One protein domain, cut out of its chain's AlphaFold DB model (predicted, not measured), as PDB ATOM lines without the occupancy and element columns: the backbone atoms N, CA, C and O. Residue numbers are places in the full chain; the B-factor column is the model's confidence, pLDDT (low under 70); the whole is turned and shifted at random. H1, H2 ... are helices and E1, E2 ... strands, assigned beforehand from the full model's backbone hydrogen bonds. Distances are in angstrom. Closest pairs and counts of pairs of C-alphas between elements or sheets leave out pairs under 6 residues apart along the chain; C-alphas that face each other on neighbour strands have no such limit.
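Overview. This is residues 66 to 70 and 91 to 234 of the 639 residues of an uncharacterized protein of Mizuhopecten yessoensis (UniProt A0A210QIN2). Two lobes stand one after the other along the longest axis: in the larger, a six-stranded sheet E4, E9, E5, E6, E7, E8 curls like part of a barrel, with the short helix H1 packed on it; in the smaller, a four-stranded, twisted sheet E1, E11, E10, E3 has H2 grazing it and E2 near E1. Two stretches of chain, residues 106 to 113 and 182 to 189, join the lobes, and residues 206 to 229 make a long loop at the far end of the smaller lobe. The printed part has 149 residues, with two named helices and eleven named strands in the order E1, E2, E3, E4, H1, E5, E6, E7, E8, E9, H2, E10, E11; both sheets are antiparallel throughout. The class is mixed, helices and strands, though just 65 residues, under half, are in named elements. The whole is only just loose, close to compact, with a radius of gyration of the C-alphas of 17.8 A, and only just elongated, spanning 55 by 28 by 26 A.

Along the chain. In the larger sheet, E4 is residues 114 to 117, starting with C-alpha 114 at (-16.338, 23.099, -3.396). E9 is residues 176 to 181, 15.8 A long, and E5 is residues 128 to 131, 10.0 A. E6, residues 148 to 154, is the longest strand at 18.0 A; E7, residues 160 to 164, and E8, residues 167 to 171, each measure 13.0 A. H1 is residues 118 to 124, 10.1 A. In the smaller sheet, E1 is residues 66 to 68, with C-alpha 66 at (-15.185, 29.849, 22.617), and E3 is residues 103 to 105. E10 is residues 201 to 205, 12.5 A, and E11 is residues 230 to 234, 12.7 A, ending with C-alpha 234 at (-21.461, 27.606, 19.737). E2 is residues 93 to 96, 10.3 A, and H2 is residues 190 to 196, 10.0 A.

Arrangement. The sheet of six is strongly twisted, with E4 and E8 as edge strands. E5, E6, E7 and E8 form a meander, each strand the antiparallel neighbour of the one before, and each successive pair is a hairpin. E6 is staggered: it pairs with E5 over residues 148 to 150, N 149 and O 129 being 2.8 A apart, and with E7 over residues 150 to 154, N 163 and O 150 being 2.8 A apart. E7 and E8 have N 169 and O 162 at 2.8 A. E9 pairs with E5 through N 130 and O 180, 2.8 A, and with E4 through N 115 and O 179, 2.8 A. E4, H1 and E5 are a split strand-helix-strand unit, two strands of one sheet that follow each other among the strands with a helix between them along the chain and E9 between them in the sheet; its crossover is right-handed. H1 is on this sheet; its closest C-alphas to E9 are Val 118 and Ile 177, 6.5 A, and to E6 Val 122 and Val 154, 6.6 A. H1 is apart from H2. In the sheet of four, E11 and E10 are a hairpin, with N 203 and O 231 at 2.8 A. E1 has N 66 and O 232 at 2.8 A from E11, and E3 has N 104 and O 204 at 2.9 A from E10. H2 only grazes this sheet, with residues 190 to 194; the closest C-alphas of H2 and E3 are Ile 190 and Leu 103, 7.5 A. E2 pairs with no named strand; its closest C-alpha to E1 is Ile 93, 6.3 A from that of His 66. In H1 and H2 every O i to N i+4 pair is within hydrogen-bond range.

Size, cuts and confidence. The two C-alphas farthest apart, those of Gly 140 and Gly 220, are 55.8 A apart. Residues 71 to 90 are not printed, and C-alphas 70 and 91 are 15.7 A apart across this cut. The links E5 to E6 and E10 to E11 are long; within the first, residues 135 to 136 pair antiparallel with 142 to 143. The mean pLDDT of the printed part is 82.5, and residues 69 to 70, 91 and 208 to 228 are under 70.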
ATOM      1  N   HIS A  66     -16.501  30.388  22.316       82.94
ATOM      2  CA  HIS A  66     -15.185  29.849  22.617       82.94
ATOM      3  C   HIS A  66     -14.121  30.650  21.875       82.94
ATOM      4  O   HIS A  66     -14.197  30.824  20.659       82.94
ATOM      5  N   VAL A  67     -13.141  31.176  22.609       81.06
ATOM      6  CA  VAL A  67     -12.046  31.938  22.007       81.06
ATOM      7  C   VAL A  67     -11.075  30.952  21.372       81.06
ATOM      8  O   VAL A  67     -10.482  30.129  22.063       81.06
ATOM      9  N   LEU A  68     -10.900  31.043  20.057       79.88
ATOM     10  CA  LEU A  68      -9.911  30.248  19.348       79.88
ATOM     11  C   LEU A  68      -8.555  30.939  19.508       79.88
ATOM     12  O   LEU A  68      -8.392  32.105  19.132       79.88
ATOM     13  N   GLU A  69      -7.577  30.237  20.084       65.88
ATOM     14  CA  GLU A  69      -6.216  30.758  20.185       65.88
ATOM     15  C   GLU A  69      -5.698  31.092  18.784       65.88
ATOM     16  O   GLU A  69      -5.618  30.246  17.889       65.88
ATOM     17  N   SER A  70      -5.392  32.372  18.580       54.94
ATOM     18  CA  SER A  70      -4.751  32.832  17.357       54.94
ATOM     19  C   SER A  70      -3.317  32.333  17.404       54.94
ATOM     20  O   SER A  70      -2.496  32.914  18.104       54.94
ATOM     21  N   GLU A  91     -12.474  28.498  29.417       62.59
ATOM     22  CA  GLU A  91     -13.617  29.308  29.795       62.59
ATOM     23  C   GLU A  91     -14.352  29.747  28.536       62.59
ATOM     24  O   GLU A  91     -13.972  30.698  27.851       62.59
ATOM     25  N   ASP A  92     -15.421  29.006  28.227       71.31
ATOM     26  CA  ASP A  92     -16.476  29.517  27.363       71.31
ATOM     27  C   ASP A  92     -16.915  30.881  27.928       71.31
ATOM     28  O   ASP A  92     -17.273  31.007  29.103       71.31
ATOM     29  N   ILE A  93     -16.869  31.913  27.091       77.38
ATOM     30  CA  ILE A  93     -17.352  33.246  27.440       77.38
ATOM     31  C   ILE A  93     -18.810  33.369  27.006       77.38
ATOM     32  O   ILE A  93     -19.239  32.741  26.039       77.38
ATOM     33  N   SER A  94     -19.580  34.206  27.696       75.38
ATOM     34  CA  SER A  94     -20.942  34.542  27.275       75.38
ATOM     35  C   SER A  94     -21.009  36.000  26.847       75.38
ATOM     36  O   SER A  94     -20.467  36.874  27.528       75.38
ATOM     37  N   ILE A  95     -21.651  36.265  25.710       78.31
ATOM     38  CA  ILE A  95     -21.819  37.615  25.163       78.31
ATOM     39  C   ILE A  95     -23.317  37.848  24.930       78.31
ATOM     40  O   ILE A  95     -23.961  36.980  24.348       78.31
ATOM     41  N   PRO A  96     -23.906  38.967  25.380       77.44
ATOM     42  CA  PRO A  96     -25.296  39.302  25.067       77.44
ATOM     43  C   PRO A  96     -25.528  39.423  23.566       77.44
ATOM     44  O   PRO A  96     -24.663  39.913  22.839       77.44
ATOM     45  N   VAL A  97     -26.707  39.019  23.107       81.81
ATOM     46  CA  VAL A  97     -27.063  39.111  21.685       81.81
ATOM     47  C   VAL A  97     -27.207  40.571  21.236       81.81
ATOM     48  O   VAL A  97     -26.864  40.915  20.105       81.81
ATOM     49  N   GLU A  98     -27.607  41.455  22.149       73.75
ATOM     50  CA  GLU A  98     -27.735  42.898  21.940       73.75
ATOM     51  C   GLU A  98     -26.377  43.608  21.807       73.75
ATOM     52  O   GLU A  98     -26.314  44.821  21.586       73.75
ATOM     53  N   TYR A  99     -25.264  42.876  21.928       75.31
ATOM     54  CA  TYR A  99     -23.939  43.442  21.756       75.31
ATOM     55  C   TYR A  99     -23.758  44.000  20.339       75.31
ATOM     56  O   TYR A  99     -23.691  43.278  19.347       75.31
ATOM     57  N   LYS A 100     -23.647  45.330  20.259       74.50
ATOM     58  CA  LYS A 100     -23.678  46.087  18.998       74.50
ATOM     59  C   LYS A 100     -22.391  46.041  18.183       74.50
ATOM     60  O   LYS A 100     -22.342  46.635  17.105       74.50
ATOM     61  N   ARG A 101     -21.320  45.424  18.691       79.12
ATOM     62  CA  ARG A 101     -20.084  45.342  17.913       79.12
ATOM     63  C   ARG A 101     -20.299  44.476  16.684       79.12
ATOM     64  O   ARG A 101     -20.885  43.400  16.748       79.12
ATOM     65  N   GLN A 102     -19.763  44.972  15.580       86.44
ATOM     66  CA  GLN A 102     -19.815  44.275  14.315       86.44
ATOM     67  C   GLN A 102     -18.757  43.172  14.258       86.44
ATOM     68  O   GLN A 102     -17.631  43.334  14.737       86.44
ATOM     69  N   LEU A 103     -19.120  42.064  13.633       90.00
ATOM     70  CA  LEU A 103     -18.282  40.898  13.398       90.00
ATOM     71  C   LEU A 103     -18.388  40.468  11.934       90.00
ATOM     72  O   LEU A 103     -19.322  40.845  11.229       90.00
ATOM     73  N   THR A 104     -17.419  39.691  11.476       91.62
ATOM     74  CA  THR A 104     -17.414  39.072  10.144       91.62
ATOM     75  C   THR A 104     -17.335  37.562  10.301       91.62
ATOM     76  O   THR A 104     -16.722  37.072  11.253       91.62
ATOM     77  N   ILE A 105     -17.975  36.814   9.401       91.62
ATOM     78  CA  ILE A 105     -17.926  35.349   9.429       91.62
ATOM     79  C   ILE A 105     -16.588  34.907   8.845       91.62
ATOM     80  O   ILE A 105     -16.284  35.157   7.679       91.62
ATOM     81  N   TYR A 106     -15.796  34.206   9.648       89.69
ATOM     82  CA  TYR A 106     -14.511  33.685   9.223       89.69
ATOM     83  C   TYR A 106     -14.626  32.218   8.814       89.69
ATOM     84  O   TYR A 106     -14.921  31.338   9.623       89.69
ATOM     85  N   ARG A 107     -14.307  31.937   7.548       87.12
ATOM     86  CA  ARG A 107     -14.238  30.577   7.009       87.12
ATOM     87  C   ARG A 107     -12.867  30.284   6.430       87.12
ATOM     88  O   ARG A 107     -12.524  30.758   5.351       87.12
ATOM     89  N   ARG A 108     -12.098  29.436   7.121       84.94
ATOM     90  CA  ARG A 108     -10.755  29.007   6.678       84.94
ATOM     91  C   ARG A 108     -10.773  28.327   5.306       84.94
ATOM     92  O   ARG A 108      -9.789  28.359   4.580       84.94
ATOM     93  N   ASP A 109     -11.868  27.657   4.982       89.12
ATOM     94  CA  ASP A 109     -12.039  26.893   3.756       89.12
ATOM     95  C   ASP A 109     -12.610  27.717   2.590       89.12
ATOM     96  O   ASP A 109     -12.790  27.180   1.491       89.12
ATOM     97  N   ALA A 110     -12.849  29.018   2.791       90.12
ATOM     98  CA  ALA A 110     -13.199  29.937   1.716       90.12
ATOM     99  C   ALA A 110     -12.104  29.948   0.634       90.12
ATOM    100  O   ALA A 110     -10.911  29.967   0.926       90.12
ATOM    101  N   GLY A 111     -12.512  29.884  -0.634       91.69
ATOM    102  CA  GLY A 111     -11.607  29.764  -1.780       91.69
ATOM    103  C   GLY A 111     -11.057  28.354  -2.031       91.69
ATOM    104  O   GLY A 111     -10.413  28.136  -3.058       91.69
ATOM    105  N   HIS A 112     -11.336  27.382  -1.155       92.88
ATOM    106  CA  HIS A 112     -10.874  25.995  -1.300       92.88
ATOM    107  C   HIS A 112     -12.015  24.979  -1.343       92.88
ATOM    108  O   HIS A 112     -11.943  23.998  -2.086       92.88
ATOM    109  N   LYS A 113     -13.071  25.191  -0.554       95.12
ATOM    110  CA  LYS A 113     -14.197  24.264  -0.471       95.12
ATOM    111  C   LYS A 113     -15.100  24.369  -1.687       95.12
ATOM    112  O   LYS A 113     -15.534  25.456  -2.055       95.12
ATOM    113  N   VAL A 114     -15.416  23.217  -2.268       96.56
ATOM    114  CA  VAL A 114     -16.338  23.099  -3.396       96.56
ATOM    115  C   VAL A 114     -17.535  22.259  -2.977       96.56
ATOM    116  O   VAL A 114     -17.384  21.088  -2.631       96.56
ATOM    117  N   TYR A 115     -18.713  22.858  -3.057       95.56
ATOM    118  CA  TYR A 115     -19.997  22.193  -2.903       95.56
ATOM    119  C   TYR A 115     -20.375  21.496  -4.202       95.56
ATOM    120  O   TYR A 115     -20.271  22.097  -5.271       95.56
ATOM    121  N   GLN A 116     -20.801  20.238  -4.104       95.00
ATOM    122  CA  GLN A 116     -21.175  19.400  -5.251       95.00
ATOM    123  C   GLN A 116     -22.691  19.199  -5.377       95.00
ATOM    124  O   GLN A 116     -23.175  18.668  -6.377       95.00
ATOM    125  N   THR A 117     -23.454  19.583  -4.353       92.88
ATOM    126  CA  THR A 117     -24.904  19.390  -4.317       92.88
ATOM    127  C   THR A 117     -25.588  20.558  -3.608       92.88
ATOM    128  O   THR A 117     -25.011  21.184  -2.716       92.88
ATOM    129  N   VAL A 118     -26.832  20.850  -3.998       92.62
ATOM    130  CA  VAL A 118     -27.672  21.859  -3.330       92.62
ATOM    131  C   VAL A 118     -27.904  21.520  -1.848       92.62
ATOM    132  O   VAL A 118     -27.776  22.431  -1.034       92.62
ATOM    133  N   PRO A 119     -28.130  20.249  -1.443       92.31
ATOM    134  CA  PRO A 119     -28.183  19.863  -0.036       92.31
ATOM    135  C   PRO A 119     -26.997  20.350   0.804       92.31
ATOM    136  O   PRO A 119     -27.216  20.852   1.899       92.31
ATOM    137  N   GLN A 120     -25.762  20.288   0.286       91.94
ATOM    138  CA  GLN A 120     -24.593  20.785   1.026       91.94
ATOM    139  C   GLN A 120     -24.636  22.308   1.225       91.94
ATOM    140  O   GLN A 120     -24.228  22.806   2.273       91.94
ATOM    141  N   LEU A 121     -25.147  23.058   0.239       91.56
ATOM    142  CA  LEU A 121     -25.372  24.501   0.384       91.56
ATOM    143  C   LEU A 121     -26.491  24.807   1.384       91.56
ATOM    144  O   LEU A 121     -26.392  25.780   2.123       91.56
ATOM    145  N   VAL A 122     -27.548  23.994   1.422       90.06
ATOM    146  CA  VAL A 122     -28.667  24.152   2.366       90.06
ATOM    147  C   VAL A 122     -28.247  23.827   3.801       90.06
ATOM    148  O   VAL A 122     -28.714  24.486   4.731       90.06
ATOM    149  N   GLU A 123     -27.377  22.831   3.980       88.12
ATOM    150  CA  GLU A 123     -26.844  22.414   5.278       88.12
ATOM    151  C   GLU A 123     -25.897  23.470   5.860       88.12
ATOM    152  O   GLU A 123     -26.085  23.911   6.990       88.12
ATOM    153  N   GLU A 124     -24.914  23.930   5.079       86.94
ATOM    154  CA  GLU A 124     -23.908  24.882   5.570       86.94
ATOM    155  C   GLU A 124     -24.307  26.353   5.443       86.94
ATOM    156  O   GLU A 124     -23.665  27.206   6.054       86.94
ATOM    157  N   ARG A 125     -25.324  26.654   4.630       87.88
ATOM    158  CA  ARG A 125     -25.853  28.001   4.348       87.88
ATOM    159  C   ARG A 125     -24.775  29.080   4.156       87.88
ATOM    160  O   ARG A 125     -24.825  30.112   4.824       87.88
ATOM    161  N   PRO A 126     -23.787  28.884   3.260       91.06
ATOM    162  CA  PRO A 126     -22.824  29.941   2.980       91.06
ATOM    163  C   PRO A 126     -23.527  31.118   2.295       91.06
ATOM    164  O   PRO A 126     -24.326  30.906   1.394       91.06
ATOM    165  N   ARG A 127     -23.213  32.366   2.648       90.94
ATOM    166  CA  ARG A 127     -23.841  33.505   1.963       90.94
ATOM    167  C   ARG A 127     -23.425  33.616   0.504       90.94
ATOM    168  O   ARG A 127     -24.271  33.809  -0.355       90.94
ATOM    169  N   PHE A 128     -22.131  33.486   0.224       94.44
ATOM    170  CA  PHE A 128     -21.588  33.693  -1.114       94.44
ATOM    171  C   PHE A 128     -20.888  32.442  -1.635       94.44
ATOM    172  O   PHE A 128     -20.067  31.824  -0.948       94.44
ATOM    173  N   ALA A 129     -21.172  32.098  -2.886       96.06
ATOM    174  CA  ALA A 129     -20.479  31.038  -3.599       96.06
ATOM    175  C   ALA A 129     -20.245  31.436  -5.061       96.06
ATOM    176  O   ALA A 129     -21.002  32.209  -5.633       96.06
ATOM    177  N   ARG A 130     -19.202  30.895  -5.685       97.12
ATOM    178  CA  ARG A 130     -18.907  31.072  -7.109       97.12
ATOM    179  C   ARG A 130     -19.245  29.808  -7.869       97.12
ATOM    180  O   ARG A 130     -18.706  28.742  -7.573       97.12
ATOM    181  N   VAL A 131     -20.071  29.926  -8.895       96.88
ATOM    182  CA  VAL A 131     -20.403  28.820  -9.790       96.88
ATOM    183  C   VAL A 131     -19.145  28.389 -10.547       96.88
ATOM    184  O   VAL A 131     -18.479  29.204 -11.179       96.88
ATOM    185  N   ILE A 132     -18.792  27.108 -10.485       96.69
ATOM    186  CA  ILE A 132     -17.669  26.533 -11.242       96.69
ATOM    187  C   ILE A 132     -18.165  26.059 -12.605       96.69
ATOM    188  O   ILE A 132     -17.611  26.464 -13.626       96.69
ATOM    189  N   ASP A 133     -19.231  25.259 -12.603       94.00
ATOM    190  CA  ASP A 133     -19.845  24.689 -13.800       94.00
ATOM    191  C   ASP A 133     -21.247  25.282 -13.973       94.00
ATOM    192  O   ASP A 133     -22.015  25.341 -13.013       94.00
ATOM    193  N   ALA A 134     -21.568  25.746 -15.184       94.56
ATOM    194  CA  ALA A 134     -22.870  26.339 -15.481       94.56
ATOM    195  C   ALA A 134     -24.004  25.328 -15.247       94.56
ATOM    196  O   ALA A 134     -23.860  24.143 -15.552       94.56
ATOM    197  N   PHE A 135     -25.143  25.802 -14.753       94.06
ATOM    198  CA  PHE A 135     -26.320  24.970 -14.503       94.06
ATOM    199  C   PHE A 135     -27.610  25.753 -14.765       94.06
ATOM    200  O   PHE A 135     -27.595  26.978 -14.844       94.06
ATOM    201  N   THR A 136     -28.736  25.055 -14.908       92.69
ATOM    202  CA  THR A 136     -30.057  25.662 -15.142       92.69
ATOM    203  C   THR A 136     -30.909  25.641 -13.887       92.69
ATOM    204  O   THR A 136     -31.013  24.594 -13.260       92.69
ATOM    205  N   ASP A 137     -31.554  26.743 -13.528       92.12
ATOM    206  CA  ASP A 137     -32.536  26.753 -12.441       92.12
ATOM    207  C   ASP A 137     -33.776  25.891 -12.769       92.12
ATOM    208  O   ASP A 137     -33.937  25.354 -13.869       92.12
ATOM    209  N   THR A 138     -34.697  25.786 -11.812       88.94
ATOM    210  CA  THR A 138     -35.969  25.052 -11.977       88.94
ATOM    211  C   THR A 138     -36.884  25.587 -13.088       88.94
ATOM    212  O   THR A 138     -37.798  24.881 -13.509       88.94
ATOM    213  N   LYS A 139     -36.656  26.810 -13.581       90.56
ATOM    214  CA  LYS A 139     -37.397  27.436 -14.687       90.56
ATOM    215  C   LYS A 139     -36.663  27.326 -16.032       90.56
ATOM    216  O   LYS A 139     -37.186  27.799 -17.037       90.56
ATOM    217  N   GLY A 140     -35.481  26.708 -16.067       90.81
ATOM    218  CA  GLY A 140     -34.651  26.577 -17.265       90.81
ATOM    219  C   GLY A 140     -33.730  27.771 -17.543       90.81
ATOM    220  O   GLY A 140     -33.096  27.808 -18.595       90.81
ATOM    221  N   ASN A 141     -33.613  28.735 -16.625       92.62
ATOM    222  CA  ASN A 141     -32.680  29.853 -16.753       92.62
ATOM    223  C   ASN A 141     -31.254  29.384 -16.458       92.62
ATOM    224  O   ASN A 141     -31.000  28.774 -15.421       92.62
ATOM    225  N   ILE A 142     -30.313  29.694 -17.346       92.75
ATOM    226  CA  ILE A 142     -28.913  29.287 -17.197       92.75
ATOM    227  C   ILE A 142     -28.181  30.274 -16.283       92.75
ATOM    228  O   ILE A 142     -28.139  31.471 -16.566       92.75
ATOM    229  N   ILE A 143     -27.540  29.755 -15.236       94.69
ATOM    230  CA  ILE A 143     -26.537  30.470 -14.447       94.69
ATOM    231  C   ILE A 143     -25.164  30.126 -15.016       94.69
ATOM    232  O   ILE A 143     -24.775  28.956 -15.096       94.69
ATOM    233  N   SER A 144     -24.434  31.151 -15.450       94.62
ATOM    234  CA  SER A 144     -23.154  30.972 -16.131       94.62
ATOM    235  C   SER A 144     -22.062  30.501 -15.171       94.62
ATOM    236  O   SER A 144     -22.039  30.851 -13.990       94.62
ATOM    237  N   ALA A 145     -21.099  29.746 -15.698       94.44
ATOM    238  CA  ALA A 145     -19.870  29.445 -14.975       94.44
ATOM    239  C   ALA A 145     -19.141  30.744 -14.590       94.44
ATOM    240  O   ALA A 145     -19.144  31.713 -15.347       94.44
ATOM    241  N   LYS A 146     -18.463  30.726 -13.440       94.81
ATOM    242  CA  LYS A 146     -17.753  31.849 -12.801       94.81
ATOM    243  C   LYS A 146     -18.638  32.971 -12.253       94.81
ATOM    244  O   LYS A 146     -18.079  33.956 -11.778       94.81
ATOM    245  N   SER A 147     -19.958  32.828 -12.292       96.06
ATOM    246  CA  SER A 147     -20.857  33.809 -11.679       96.06
ATOM    247  C   SER A 147     -20.825  33.684 -10.157       96.06
ATOM    248  O   SER A 147     -20.762  32.570  -9.630       96.06
ATOM    249  N   ASP A 148     -20.868  34.817  -9.464       96.31
ATOM    250  CA  ASP A 148     -20.961  34.865  -8.007       96.31
ATOM    251  C   ASP A 148     -22.439  34.907  -7.615       96.31
ATOM    252  O   ASP A 148     -23.200  35.735  -8.112       96.31
ATOM    253  N   ILE A 149     -22.844  33.979  -6.752       95.31
ATOM    254  CA  ILE A 149     -24.216  33.835  -6.273       95.31
ATOM    255  C   ILE A 149     -24.288  34.150  -4.782       95.31
ATOM    256  O   ILE A 149     -23.442  33.710  -3.997       95.31
ATOM    257  N   GLU A 150     -25.324  34.886  -4.397       94.94
ATOM    258  CA  GLU A 150     -25.708  35.115  -3.006       94.94
ATOM    259  C   GLU A 150     -26.856  34.168  -2.644       94.94
ATOM    260  O   GLU A 150     -27.896  34.173  -3.299       94.94
ATOM    261  N   LEU A 151     -26.680  33.320  -1.633       91.81
ATOM    262  CA  LEU A 151     -27.728  32.436  -1.131       91.81
ATOM    263  C   LEU A 151     -28.627  33.216  -0.174       91.81
ATOM    264  O   LEU A 151     -28.154  33.753   0.825       91.81
ATOM    265  N   CYS A 152     -29.924  33.270  -0.474       85.12
ATOM    266  CA  CYS A 152     -30.854  34.127   0.260       85.12
ATOM    267  C   CYS A 152     -31.699  33.340   1.257       85.12
ATOM    268  O   CYS A 152     -31.793  33.702   2.425       85.12
ATOM    269  N   GLN A 153     -32.359  32.278   0.793       80.25
ATOM    270  CA  GLN A 153     -33.353  31.587   1.606       80.25
ATOM    271  C   GLN A 153     -33.522  30.129   1.189       80.25
ATOM    272  O   GLN A 153     -33.581  29.808  -0.001       80.25
ATOM    273  N   VAL A 154     -33.677  29.261   2.189       81.94
ATOM    274  CA  VAL A 154     -34.148  27.883   2.010       81.94
ATOM    275  C   VAL A 154     -35.671  27.907   1.875       81.94
ATOM    276  O   VAL A 154     -36.374  28.378   2.772       81.94
ATOM    277  N   GLU A 155     -36.196  27.429   0.750       81.25
ATOM    278  CA  GLU A 155     -37.634  27.437   0.482       81.25
ATOM    279  C   GLU A 155     -38.369  26.370   1.306       81.25
ATOM    280  O   GLU A 155     -37.859  25.273   1.561       81.25
ATOM    281  N   LYS A 156     -39.618  26.668   1.691       73.62
ATOM    282  CA  LYS A 156     -40.522  25.687   2.311       73.62
ATOM    283  C   LYS A 156     -40.787  24.565   1.298       73.62
ATOM    284  O   LYS A 156     -41.499  24.779   0.324       73.62
ATOM    285  N   GLY A 157     -40.180  23.399   1.513       70.94
ATOM    286  CA  GLY A 157     -40.170  22.284   0.553       70.94
ATOM    287  C   GLY A 157     -38.770  21.822   0.136       70.94
ATOM    288  O   GLY A 157     -38.654  20.868  -0.624       70.94
ATOM    289  N   GLY A 158     -37.713  22.463   0.646       71.44
ATOM    290  CA  GLY A 158     -36.338  21.976   0.547       71.44
ATOM    291  C   GLY A 158     -35.482  22.642  -0.531       71.44
ATOM    292  O   GLY A 158     -34.280  22.441  -0.529       71.44
ATOM    293  N   GLY A 159     -36.041  23.469  -1.417       82.38
ATOM    294  CA  GLY A 159     -35.259  24.198  -2.427       82.38
ATOM    295  C   GLY A 159     -34.366  25.303  -1.849       82.38
ATOM    296  O   GLY A 159     -34.485  25.684  -0.684       82.38
ATOM    297  N   LEU A 160     -33.493  25.860  -2.688       90.44
ATOM    298  CA  LEU A 160     -32.614  26.976  -2.328       90.44
ATOM    299  C   LEU A 160     -32.796  28.125  -3.319       90.44
ATOM    300  O   LEU A 160     -32.707  27.924  -4.529       90.44
ATOM    301  N   SER A 161     -33.039  29.329  -2.808       91.81
ATOM    302  CA  SER A 161     -33.073  30.546  -3.617       91.81
ATOM    303  C   SER A 161     -31.722  31.256  -3.572       91.81
ATOM    304  O   SER A 161     -31.114  31.395  -2.504       91.81
ATOM    305  N   CYS A 162     -31.247  31.703  -4.731       93.56
ATOM    306  CA  CYS A 162     -30.031  32.497  -4.837       93.56
ATOM    307  C   CYS A 162     -30.214  33.690  -5.773       93.56
ATOM    308  O   CYS A 162     -31.071  33.674  -6.656       93.56
ATOM    309  N   VAL A 163     -29.413  34.731  -5.574       94.88
ATOM    310  CA  VAL A 163     -29.371  35.920  -6.423       94.88
ATOM    311  C   VAL A 163     -28.057  35.945  -7.194       94.88
ATOM    312  O   VAL A 163     -26.987  35.776  -6.615       94.88
ATOM    313  N   CYS A 164     -28.147  36.156  -8.505       94.69
ATOM    314  CA  CYS A 164     -27.016  36.350  -9.409       94.69
ATOM    315  C   CYS A 164     -27.344  37.524 -10.332       94.69
ATOM    316  O   CYS A 164     -28.420  37.542 -10.930       94.69
ATOM    317  N   ASP A 165     -26.460  38.517 -10.430       90.25
ATOM    318  CA  ASP A 165     -26.642  39.699 -11.291       90.25
ATOM    319  C   ASP A 165     -27.998  40.423 -11.109       90.25
ATOM    320  O   ASP A 165     -28.575  40.959 -12.053       90.25
ATOM    321  N   GLY A 166     -28.532  40.423  -9.881       90.88
ATOM    322  CA  GLY A 166     -29.824  41.033  -9.542       90.88
ATOM    323  C   GLY A 166     -31.059  40.183  -9.874       90.88
ATOM    324  O   GLY A 166     -32.176  40.606  -9.583       90.88
ATOM    325  N   TYR A 167     -30.885  38.984 -10.433       92.81
ATOM    326  CA  TYR A 167     -31.966  38.037 -10.705       92.81
ATOM    327  C   TYR A 167     -32.014  36.936  -9.647       92.81
ATOM    328  O   TYR A 167     -30.980  36.418  -9.230       92.81
ATOM    329  N   THR A 168     -33.223  36.552  -9.234       93.50
ATOM    330  CA  THR A 168     -33.442  35.451  -8.287       93.50
ATOM    331  C   THR A 168     -33.681  34.136  -9.022       93.50
ATOM    332  O   THR A 168     -34.607  34.020  -9.828       93.50
ATOM    333  N   TYR A 169     -32.894  33.126  -8.674       92.94
ATOM    334  CA  TYR A 169     -32.951  31.770  -9.200       92.94
ATOM    335  C   TYR A 169     -33.386  30.798  -8.109       92.94
ATOM    336  O   TYR A 169     -33.110  30.998  -6.924       92.94
ATOM    337  N   LYS A 170     -34.066  29.725  -8.518       93.00
ATOM    338  CA  LYS A 170     -34.542  28.669  -7.621       93.00
ATOM    339  C   LYS A 170     -33.906  27.338  -7.980       93.00
ATOM    340  O   LYS A 170     -34.114  26.840  -9.090       93.00
ATOM    341  N   LEU A 171     -33.184  26.762  -7.029       91.56
ATOM    342  CA  LEU A 171     -32.457  25.508  -7.168       91.56
ATOM    343  C   LEU A 171     -33.247  24.361  -6.536       91.56
ATOM    344  O   LEU A 171     -33.758  24.486  -5.418       91.56
ATOM    345  N   SER A 172     -33.322  23.239  -7.250       90.56
ATOM    346  CA  SER A 172     -33.881  21.991  -6.720       90.56
ATOM    347  C   SER A 172     -32.839  21.247  -5.881       90.56
ATOM    348  O   SER A 172     -31.653  21.296  -6.191       90.56
ATOM    349  N   LEU A 173     -33.263  20.503  -4.856       89.81
ATOM    350  CA  LEU A 173     -32.358  19.672  -4.047       89.81
ATOM    351  C   LEU A 173     -31.629  18.600  -4.858       89.81
ATOM    352  O   LEU A 173     -30.485  18.265  -4.566       89.81
ATOM    353  N   GLU A 174     -32.286  18.057  -5.877       89.25
ATOM    354  CA  GLU A 174     -31.726  16.991  -6.714       89.25
ATOM    355  C   GLU A 174     -30.745  17.527  -7.761       89.25
ATOM    356  O   GLU A 174     -30.085  16.762  -8.464       89.25
ATOM    357  N   GLN A 175     -30.646  18.850  -7.882       86.62
ATOM    358  CA  GLN A 175     -29.855  19.476  -8.915       86.62
ATOM    359  C   GLN A 175     -28.353  19.301  -8.636       86.62
ATOM    360  O   GLN A 175     -27.862  19.742  -7.588       86.62
ATOM    361  N   PRO A 176     -27.590  18.712  -9.577       89.25
ATOM    362  CA  PRO A 176     -26.144  18.704  -9.477       89.25
ATOM    363  C   PRO A 176     -25.636  20.132  -9.673       89.25
ATOM    364  O   PRO A 176     -25.996  20.811 -10.637       89.25
ATOM    365  N   ILE A 177     -24.788  20.583  -8.758       94.00
ATOM    366  CA  ILE A 177     -24.177  21.908  -8.821       94.00
ATOM    367  C   ILE A 177     -22.703  21.798  -8.479       94.00
ATOM    368  O   ILE A 177     -22.265  20.853  -7.834       94.00
ATOM    369  N   LYS A 178     -21.920  22.792  -8.878       96.06
ATOM    370  CA  LYS A 178     -20.534  22.875  -8.446       96.06
ATOM    371  C   LYS A 178     -20.203  24.308  -8.103       96.06
ATOM    372  O   LYS A 178     -20.046  25.127  -9.002       96.06
ATOM    373  N   CYS A 179     -20.133  24.611  -6.812       96.38
ATOM    374  CA  CYS A 179     -19.944  25.975  -6.331       96.38
ATOM    375  C   CYS A 179     -18.746  26.052  -5.383       96.38
ATOM    376  O   CYS A 179     -18.656  25.287  -4.428       96.38
ATOM    377  N   LEU A 180     -17.825  26.971  -5.646       96.88
ATOM    378  CA  LEU A 180     -16.710  27.304  -4.768       96.88
ATOM    379  C   LEU A 180     -17.201  28.242  -3.663       96.88
ATOM    380  O   LEU A 180     -17.804  29.268  -3.958       96.88
ATOM    381  N   LEU A 181     -16.911  27.937  -2.406       96.00
ATOM    382  CA  LEU A 181     -17.182  28.840  -1.292       96.00
ATOM    383  C   LEU A 181     -16.377  30.142  -1.432       96.00
ATOM    384  O   LEU A 181     -15.160  30.090  -1.628       96.00
ATOM    385  N   LEU A 182     -17.027  31.296  -1.267       95.12
ATOM    386  CA  LEU A 182     -16.363  32.601  -1.209       95.12
ATOM    387  C   LEU A 182     -16.259  33.113   0.234       95.12
ATOM    388  O   LEU A 182     -16.996  32.682   1.118       95.12
ATOM    389  N   SER A 183     -15.320  34.031   0.467       91.44
ATOM    390  CA  SER A 183     -15.202  34.751   1.738       91.44
ATOM    391  C   SER A 183     -16.365  35.724   1.909       91.44
ATOM    392  O   SER A 183     -16.685  36.455   0.969       91.44
ATOM    393  N   ASP A 184     -16.933  35.787   3.110       91.31
ATOM    394  CA  ASP A 184     -17.946  36.776   3.461       91.31
ATOM    395  C   ASP A 184     -17.314  37.927   4.250       91.31
ATOM    396  O   ASP A 184     -16.916  37.772   5.401       91.31
ATOM    397  N   ASN A 185     -17.227  39.093   3.612       89.44
ATOM    398  CA  ASN A 185     -16.690  40.307   4.227       89.44
ATOM    399  C   ASN A 185     -17.796  41.202   4.808       89.44
ATOM    400  O   ASN A 185     -17.537  42.356   5.163       89.44
ATOM    401  N   THR A 186     -19.038  40.715   4.855       91.62
ATOM    402  CA  THR A 186     -20.155  41.476   5.402       91.62
ATOM    403  C   THR A 186     -20.024  41.585   6.912       91.62
ATOM    404  O   THR A 186     -19.639  40.637   7.598       91.62
ATOM    405  N   LYS A 187     -20.347  42.769   7.427       92.06
ATOM    406  CA  LYS A 187     -20.374  43.049   8.855       92.06
ATOM    407  C   LYS A 187     -21.761  42.723   9.406       92.06
ATOM    408  O   LYS A 187     -22.748  43.227   8.879       92.06
ATOM    409  N   TYR A 188     -21.807  41.935  10.473       91.88
ATOM    410  CA  TYR A 188     -23.024  41.522  11.169       91.88
ATOM    411  C   TYR A 188     -22.976  41.941  12.631       91.88
ATOM    412  O   TYR A 188     -21.902  42.047  13.219       91.88
ATOM    413  N   THR A 189     -24.136  42.133  13.237       90.44
ATOM    414  CA  THR A 189     -24.314  42.036  14.692       90.44
ATOM    415  C   THR A 189     -24.452  40.569  15.116       90.44
ATOM    416  O   THR A 189     -24.680  39.691  14.280       90.44
ATOM    417  N   ILE A 190     -24.333  40.278  16.419       89.00
ATOM    418  CA  ILE A 190     -24.572  38.917  16.929       89.00
ATOM    419  C   ILE A 190     -26.006  38.473  16.617       89.00
ATOM    420  O   ILE A 190     -26.186  37.362  16.128       89.00
ATOM    421  N   GLN A 191     -26.995  39.349  16.839       89.81
ATOM    422  CA  GLN A 191     -28.408  39.095  16.527       89.81
ATOM    423  C   GLN A 191     -28.606  38.686  15.061       89.81
ATOM    424  O   GLN A 191     -29.121  37.608  14.784       89.81
ATOM    425  N   GLU A 192     -28.126  39.499  14.115       92.25
ATOM    426  CA  GLU A 192     -28.260  39.199  12.682       92.25
ATOM    427  C   GLU A 192     -27.599  37.868  12.310       92.25
ATOM    428  O   GLU A 192     -28.127  37.122  11.483       92.25
ATOM    429  N   LEU A 193     -26.452  37.553  12.922       92.19
ATOM    430  CA  LEU A 193     -25.746  36.309  12.654       92.19
ATOM    431  C   LEU A 193     -26.538  35.088  13.128       92.19
ATOM    432  O   LEU A 193     -26.674  34.143  12.353       92.19
ATOM    433  N   ILE A 194     -27.049  35.092  14.362       92.62
ATOM    434  CA  ILE A 194     -27.779  33.934  14.908       92.62
ATOM    435  C   ILE A 194     -29.152  33.745  14.252       92.62
ATOM    436  O   ILE A 194     -29.623  32.614  14.155       92.62
ATOM    437  N   ASP A 195     -29.767  34.828  13.769       89.94
ATOM    438  CA  ASP A 195     -31.052  34.772  13.065       89.94
ATOM    439  C   ASP A 195     -30.895  34.226  11.639       89.94
ATOM    440  O   ASP A 195     -31.795  33.573  11.106       89.94
ATOM    441  N   THR A 196     -29.743  34.486  11.015       86.31
ATOM    442  CA  THR A 196     -29.496  34.145   9.608       86.31
ATOM    443  C   THR A 196     -28.808  32.788   9.451       86.31
ATOM    444  O   THR A 196     -29.170  32.002   8.568       86.31
ATOM    445  N   TYR A 197     -27.817  32.490  10.295       87.50
ATOM    446  CA  TYR A 197     -26.907  31.362  10.106       87.50
ATOM    447  C   TYR A 197     -27.064  30.287  11.183       87.50
ATOM    448  O   TYR A 197     -27.226  30.595  12.364       87.50
ATOM    449  N   PRO A 198     -26.960  29.001  10.803       86.94
ATOM    450  CA  PRO A 198     -26.970  27.915  11.767       86.94
ATOM    451  C   PRO A 198     -25.682  27.943  12.594       86.94
ATOM    452  O   PRO A 198     -24.602  28.171  12.054       86.94
ATOM    453  N   LEU A 199     -25.779  27.682  13.895       90.19
ATOM    454  CA  LEU A 199     -24.615  27.550  14.775       90.19
ATOM    455  C   LEU A 199     -24.054  26.110  14.743       90.19
ATOM    456  O   LEU A 199     -24.830  25.175  14.526       90.19
ATOM    457  N   PRO A 200     -22.742  25.898  14.976       92.06
ATOM    458  CA  PRO A 200     -21.733  26.885  15.372       92.06
ATOM    459  C   PRO A 200     -21.204  27.748  14.213       92.06
ATOM    460  O   PRO A 200     -21.176  27.310  13.065       92.06
ATOM    461  N   GLN A 201     -20.738  28.964  14.521       91.44
ATOM    462  CA  GLN A 201     -20.117  29.882  13.553       91.44
ATOM    463  C   GLN A 201     -18.802  30.450  14.078       91.44
ATOM    464  O   GLN A 201     -18.733  30.933  15.206       91.44
ATOM    465  N   THR A 202     -17.755  30.433  13.248       91.69
ATOM    466  CA  THR A 202     -16.494  31.119  13.561       91.69
ATOM    467  C   THR A 202     -16.547  32.549  13.043       91.69
ATOM    468  O   THR A 202     -16.846  32.786  11.875       91.69
ATOM    469  N   VAL A 203     -16.241  33.506  13.911       91.12
ATOM    470  CA  VAL A 203     -16.339  34.938  13.638       91.12
ATOM    471  C   VAL A 203     -15.069  35.663  14.052       91.12
ATOM    472  O   VAL A 203     -14.325  35.206  14.921       91.12
ATOM    473  N   GLU A 204     -14.842  36.820  13.449       88.62
ATOM    474  CA  GLU A 204     -13.823  37.780  13.861       88.62
ATOM    475  C   GLU A 204     -14.500  39.122  14.158       88.62
ATOM    476  O   GLU A 204     -15.230  39.660  13.316       88.62
ATOM    477  N   PHE A 205     -14.277  39.671  15.356       83.94
ATOM    478  CA  PHE A 205     -14.776  41.005  15.691       83.94
ATOM    479  C   PHE A 205     -14.023  42.071  14.899       83.94
ATOM    480  O   PHE A 205     -12.789  42.101  14.870       83.94
ATOM    481  N   CYS A 206     -14.776  42.991  14.298       82.12
ATOM    482  CA  CYS A 206     -14.197  44.152  13.643       82.12
ATOM    483  C   CYS A 206     -13.463  45.007  14.682       82.12
ATOM    484  O   CYS A 206     -14.008  45.290  15.751       82.12
ATOM    485  N   LYS A 207     -12.254  45.470  14.341       76.81
ATOM    486  CA  LYS A 207     -11.507  46.425  15.170       76.81
ATOM    487  C   LYS A 207     -12.374  47.654  15.442       76.81
ATOM    488  O   LYS A 207     -12.941  48.216  14.503       76.81
ATOM    489  N   ALA A 208     -12.449  48.095  16.697       66.88
ATOM    490  CA  ALA A 208     -13.153  49.334  17.016       66.88
ATOM    491  C   ALA A 208     -12.536  50.523  16.267       66.88
ATOM    492  O   ALA A 208     -11.342  50.799  16.376       66.88
ATOM    493  N   GLU A 209     -13.373  51.262  15.536       55.59
ATOM    494  CA  GLU A 209     -12.963  52.437  14.755       55.59
ATOM    495  C   GLU A 209     -12.575  53.639  15.650       55.59
ATOM    496  O   GLU A 209     -12.042  54.633  15.163       55.59
ATOM    497  N   SER A 210     -12.771  53.553  16.975       49.31
ATOM    498  CA  SER A 210     -12.241  54.525  17.939       49.31
ATOM    499  C   SER A 210     -12.050  53.928  19.347       49.31
ATOM    500  O   SER A 210     -12.836  53.075  19.762       49.31
ATOM    501  N   PRO A 211     -11.078  54.419  20.146       45.34
ATOM    502  CA  PRO A 211     -10.856  53.996  21.538       45.34
ATOM    503  C   PRO A 211     -11.948  54.475  22.517       45.34
ATOM    504  O   PRO A 211     -11.766  54.399  23.730       45.34
ATOM    505  N   SER A 212     -13.062  55.014  22.009       40.66
ATOM    506  CA  SER A 212     -14.151  55.575  22.815       40.66
ATOM    507  C   SER A 212     -15.248  54.567  23.161       40.66
ATOM    508  O   SER A 212     -16.122  54.893  23.962       40.66
ATOM    509  N   GLN A 213     -15.204  53.350  22.602       39.84
ATOM    510  CA  GLN A 213     -16.136  52.304  23.012       39.84
ATOM    511  C   GLN A 213     -15.784  51.834  24.431       39.84
ATOM    512  O   GLN A 213     -14.653  51.403  24.671       39.84
ATOM    513  N   PRO A 214     -16.712  51.969  25.392       37.88
ATOM    514  CA  PRO A 214     -16.448  51.621  26.772       37.88
ATOM    515  C   PRO A 214     -16.294  50.117  26.913       37.88
ATOM    516  O   PRO A 214     -17.007  49.344  26.280       37.88
ATOM    517  N   SER A 215     -15.387  49.734  27.808       35.53
ATOM    518  CA  SER A 215     -15.179  48.346  28.179       35.53
ATOM    519  C   SER A 215     -16.496  47.718  28.636       35.53
ATOM    520  O   SER A 215     -17.038  48.103  29.679       35.53
ATOM    521  N   THR A 216     -17.003  46.760  27.876       38.62
ATOM    522  CA  THR A 216     -18.105  45.901  28.258       38.62
ATOM    523  C   THR A 216     -17.716  45.187  29.542       38.62
ATOM    524  O   THR A 216     -16.692  44.517  29.644       38.62
ATOM    525  N   ALA A 217     -18.521  45.373  30.579       37.31
ATOM    526  CA  ALA A 217     -18.314  44.671  31.835       37.31
ATOM    527  C   ALA A 217     -18.873  43.235  31.798       37.31
ATOM    528  O   ALA A 217     -18.776  42.508  32.782       37.31
ATOM    529  N   TYR A 218     -19.447  42.829  30.658       36.25
ATOM    530  CA  TYR A 218     -20.070  41.523  30.449       36.25
ATOM    531  C   TYR A 218     -19.080  40.366  30.407       36.25
ATOM    532  O   TYR A 218     -19.461  39.212  30.581       36.25
ATOM    533  N   THR A 219     -17.804  40.667  30.215       34.62
ATOM    534  CA  THR A 219     -16.756  39.672  30.282       34.62
ATOM    535  C   THR A 219     -15.868  40.023  31.475       34.62
ATOM    536  O   THR A 219     -15.403  41.149  31.619       34.62
ATOM    537  N   GLY A 220     -15.537  39.047  32.325       34.69
ATOM    538  CA  GLY A 220     -14.360  39.148  33.211       34.69
ATOM    539  C   GLY A 220     -13.043  39.326  32.428       34.69
ATOM    540  O   GLY A 220     -11.956  39.350  32.998       34.69
ATOM    541  N   VAL A 221     -13.147  39.456  31.107       35.56
ATOM    542  CA  VAL A 221     -12.108  39.719  30.144       35.56
ATOM    543  C   VAL A 221     -12.084  41.230  29.944       35.56
ATOM    544  O   VAL A 221     -13.030  41.830  29.461       35.56
ATOM    545  N   LYS A 222     -10.990  41.887  30.328       40.66
ATOM    546  CA  LYS A 222     -10.792  43.293  29.966       40.66
ATOM    547  C   LYS A 222     -11.008  43.427  28.450       40.66
ATOM    548  O   LYS A 222     -10.342  42.753  27.665       40.66
ATOM    549  N   ASP A 223     -11.927  44.308  28.071       47.78
ATOM    550  CA  ASP A 223     -12.472  44.486  26.720       47.78
ATOM    551  C   ASP A 223     -11.489  44.859  25.574       47.78
ATOM    552  O   ASP A 223     -11.899  44.812  24.420       47.78
ATOM    553  N   PRO A 224     -10.174  45.124  25.778       46.72
ATOM    554  CA  PRO A 224      -9.206  45.122  24.668       46.72
ATOM    555  C   PRO A 224      -8.931  43.734  24.056       46.72
ATOM    556  O   PRO A 224      -8.139  43.618  23.127       46.72
ATOM    557  N   SER A 225      -9.489  42.661  24.626       58.56
ATOM    558  CA  SER A 225      -9.053  41.282  24.373       58.56
ATOM    559  C   SER A 225      -9.716  40.600  23.177       58.56
ATOM    560  O   SER A 225      -9.169  39.607  22.714       58.56
ATOM    561  N   LEU A 226     -10.876  41.052  22.692       64.50
ATOM    562  CA  LEU A 226     -11.608  40.336  21.629       64.50
ATOM    563  C   LEU A 226     -11.280  40.843  20.215       64.50
ATOM    564  O   LEU A 226     -11.595  40.170  19.237       64.50
ATOM    565  N   ASP A 227     -10.632  42.005  20.103       65.88
ATOM    566  CA  ASP A 227     -10.241  42.587  18.819       65.88
ATOM    567  C   ASP A 227      -9.228  41.702  18.086       65.88
ATOM    568  O   ASP A 227      -8.168  41.374  18.621       65.88
ATOM    569  N   GLY A 228      -9.551  41.334  16.843       64.62
ATOM    570  CA  GLY A 228      -8.694  40.490  16.004       64.62
ATOM    571  C   GLY A 228      -8.551  39.046  16.489       64.62
ATOM    572  O   GLY A 228      -7.670  38.337  16.005       64.62
ATOM    573  N   LYS A 229      -9.379  38.600  17.444       73.75
ATOM    574  CA  LYS A 229      -9.462  37.187  17.825       73.75
ATOM    575  C   LYS A 229     -10.555  36.483  17.040       73.75
ATOM    576  O   LYS A 229     -11.648  37.018  16.852       73.75
ATOM    577  N   PHE A 230     -10.267  35.241  16.671       83.44
ATOM    578  CA  PHE A 230     -11.268  34.322  16.153       83.44
ATOM    579  C   PHE A 230     -12.051  33.716  17.310       83.44
ATOM    580  O   PHE A 230     -11.478  33.237  18.290       83.44
ATOM    581  N   ILE A 231     -13.369  33.749  17.205       86.38
ATOM    582  CA  ILE A 231     -14.275  33.266  18.239       86.38
ATOM    583  C   ILE A 231     -15.283  32.343  17.578       86.38
ATOM    584  O   ILE A 231     -15.838  32.664  16.535       86.38
ATOM    585  N   GLU A 232     -15.515  31.187  18.177       90.31
ATOM    586  CA  GLU A 232     -16.563  30.272  17.756       90.31
ATOM    587  C   GLU A 232     -17.808  30.504  18.611       90.31
ATOM    588  O   GLU A 232     -17.803  30.251  19.816       90.31
ATOM    589  N   ILE A 233     -18.879  30.985  17.989       91.38
ATOM    590  CA  ILE A 233     -20.208  31.063  18.589       91.38
ATOM    591  C   ILE A 233     -20.820  29.664  18.510       91.38
ATOM    592  O   ILE A 233     -21.108  29.181  17.417       91.38
ATOM    593  N   LYS A 234     -21.005  29.004  19.657       91.06
ATOM    594  CA  LYS A 234     -21.461  27.606  19.737       91.06
ATOM    595  C   LYS A 234     -22.975  27.478  19.812       91.06
ATOM    596  O   LYS A 234     -23.557  26.637  19.134       91.06
TER     597      LYS A 234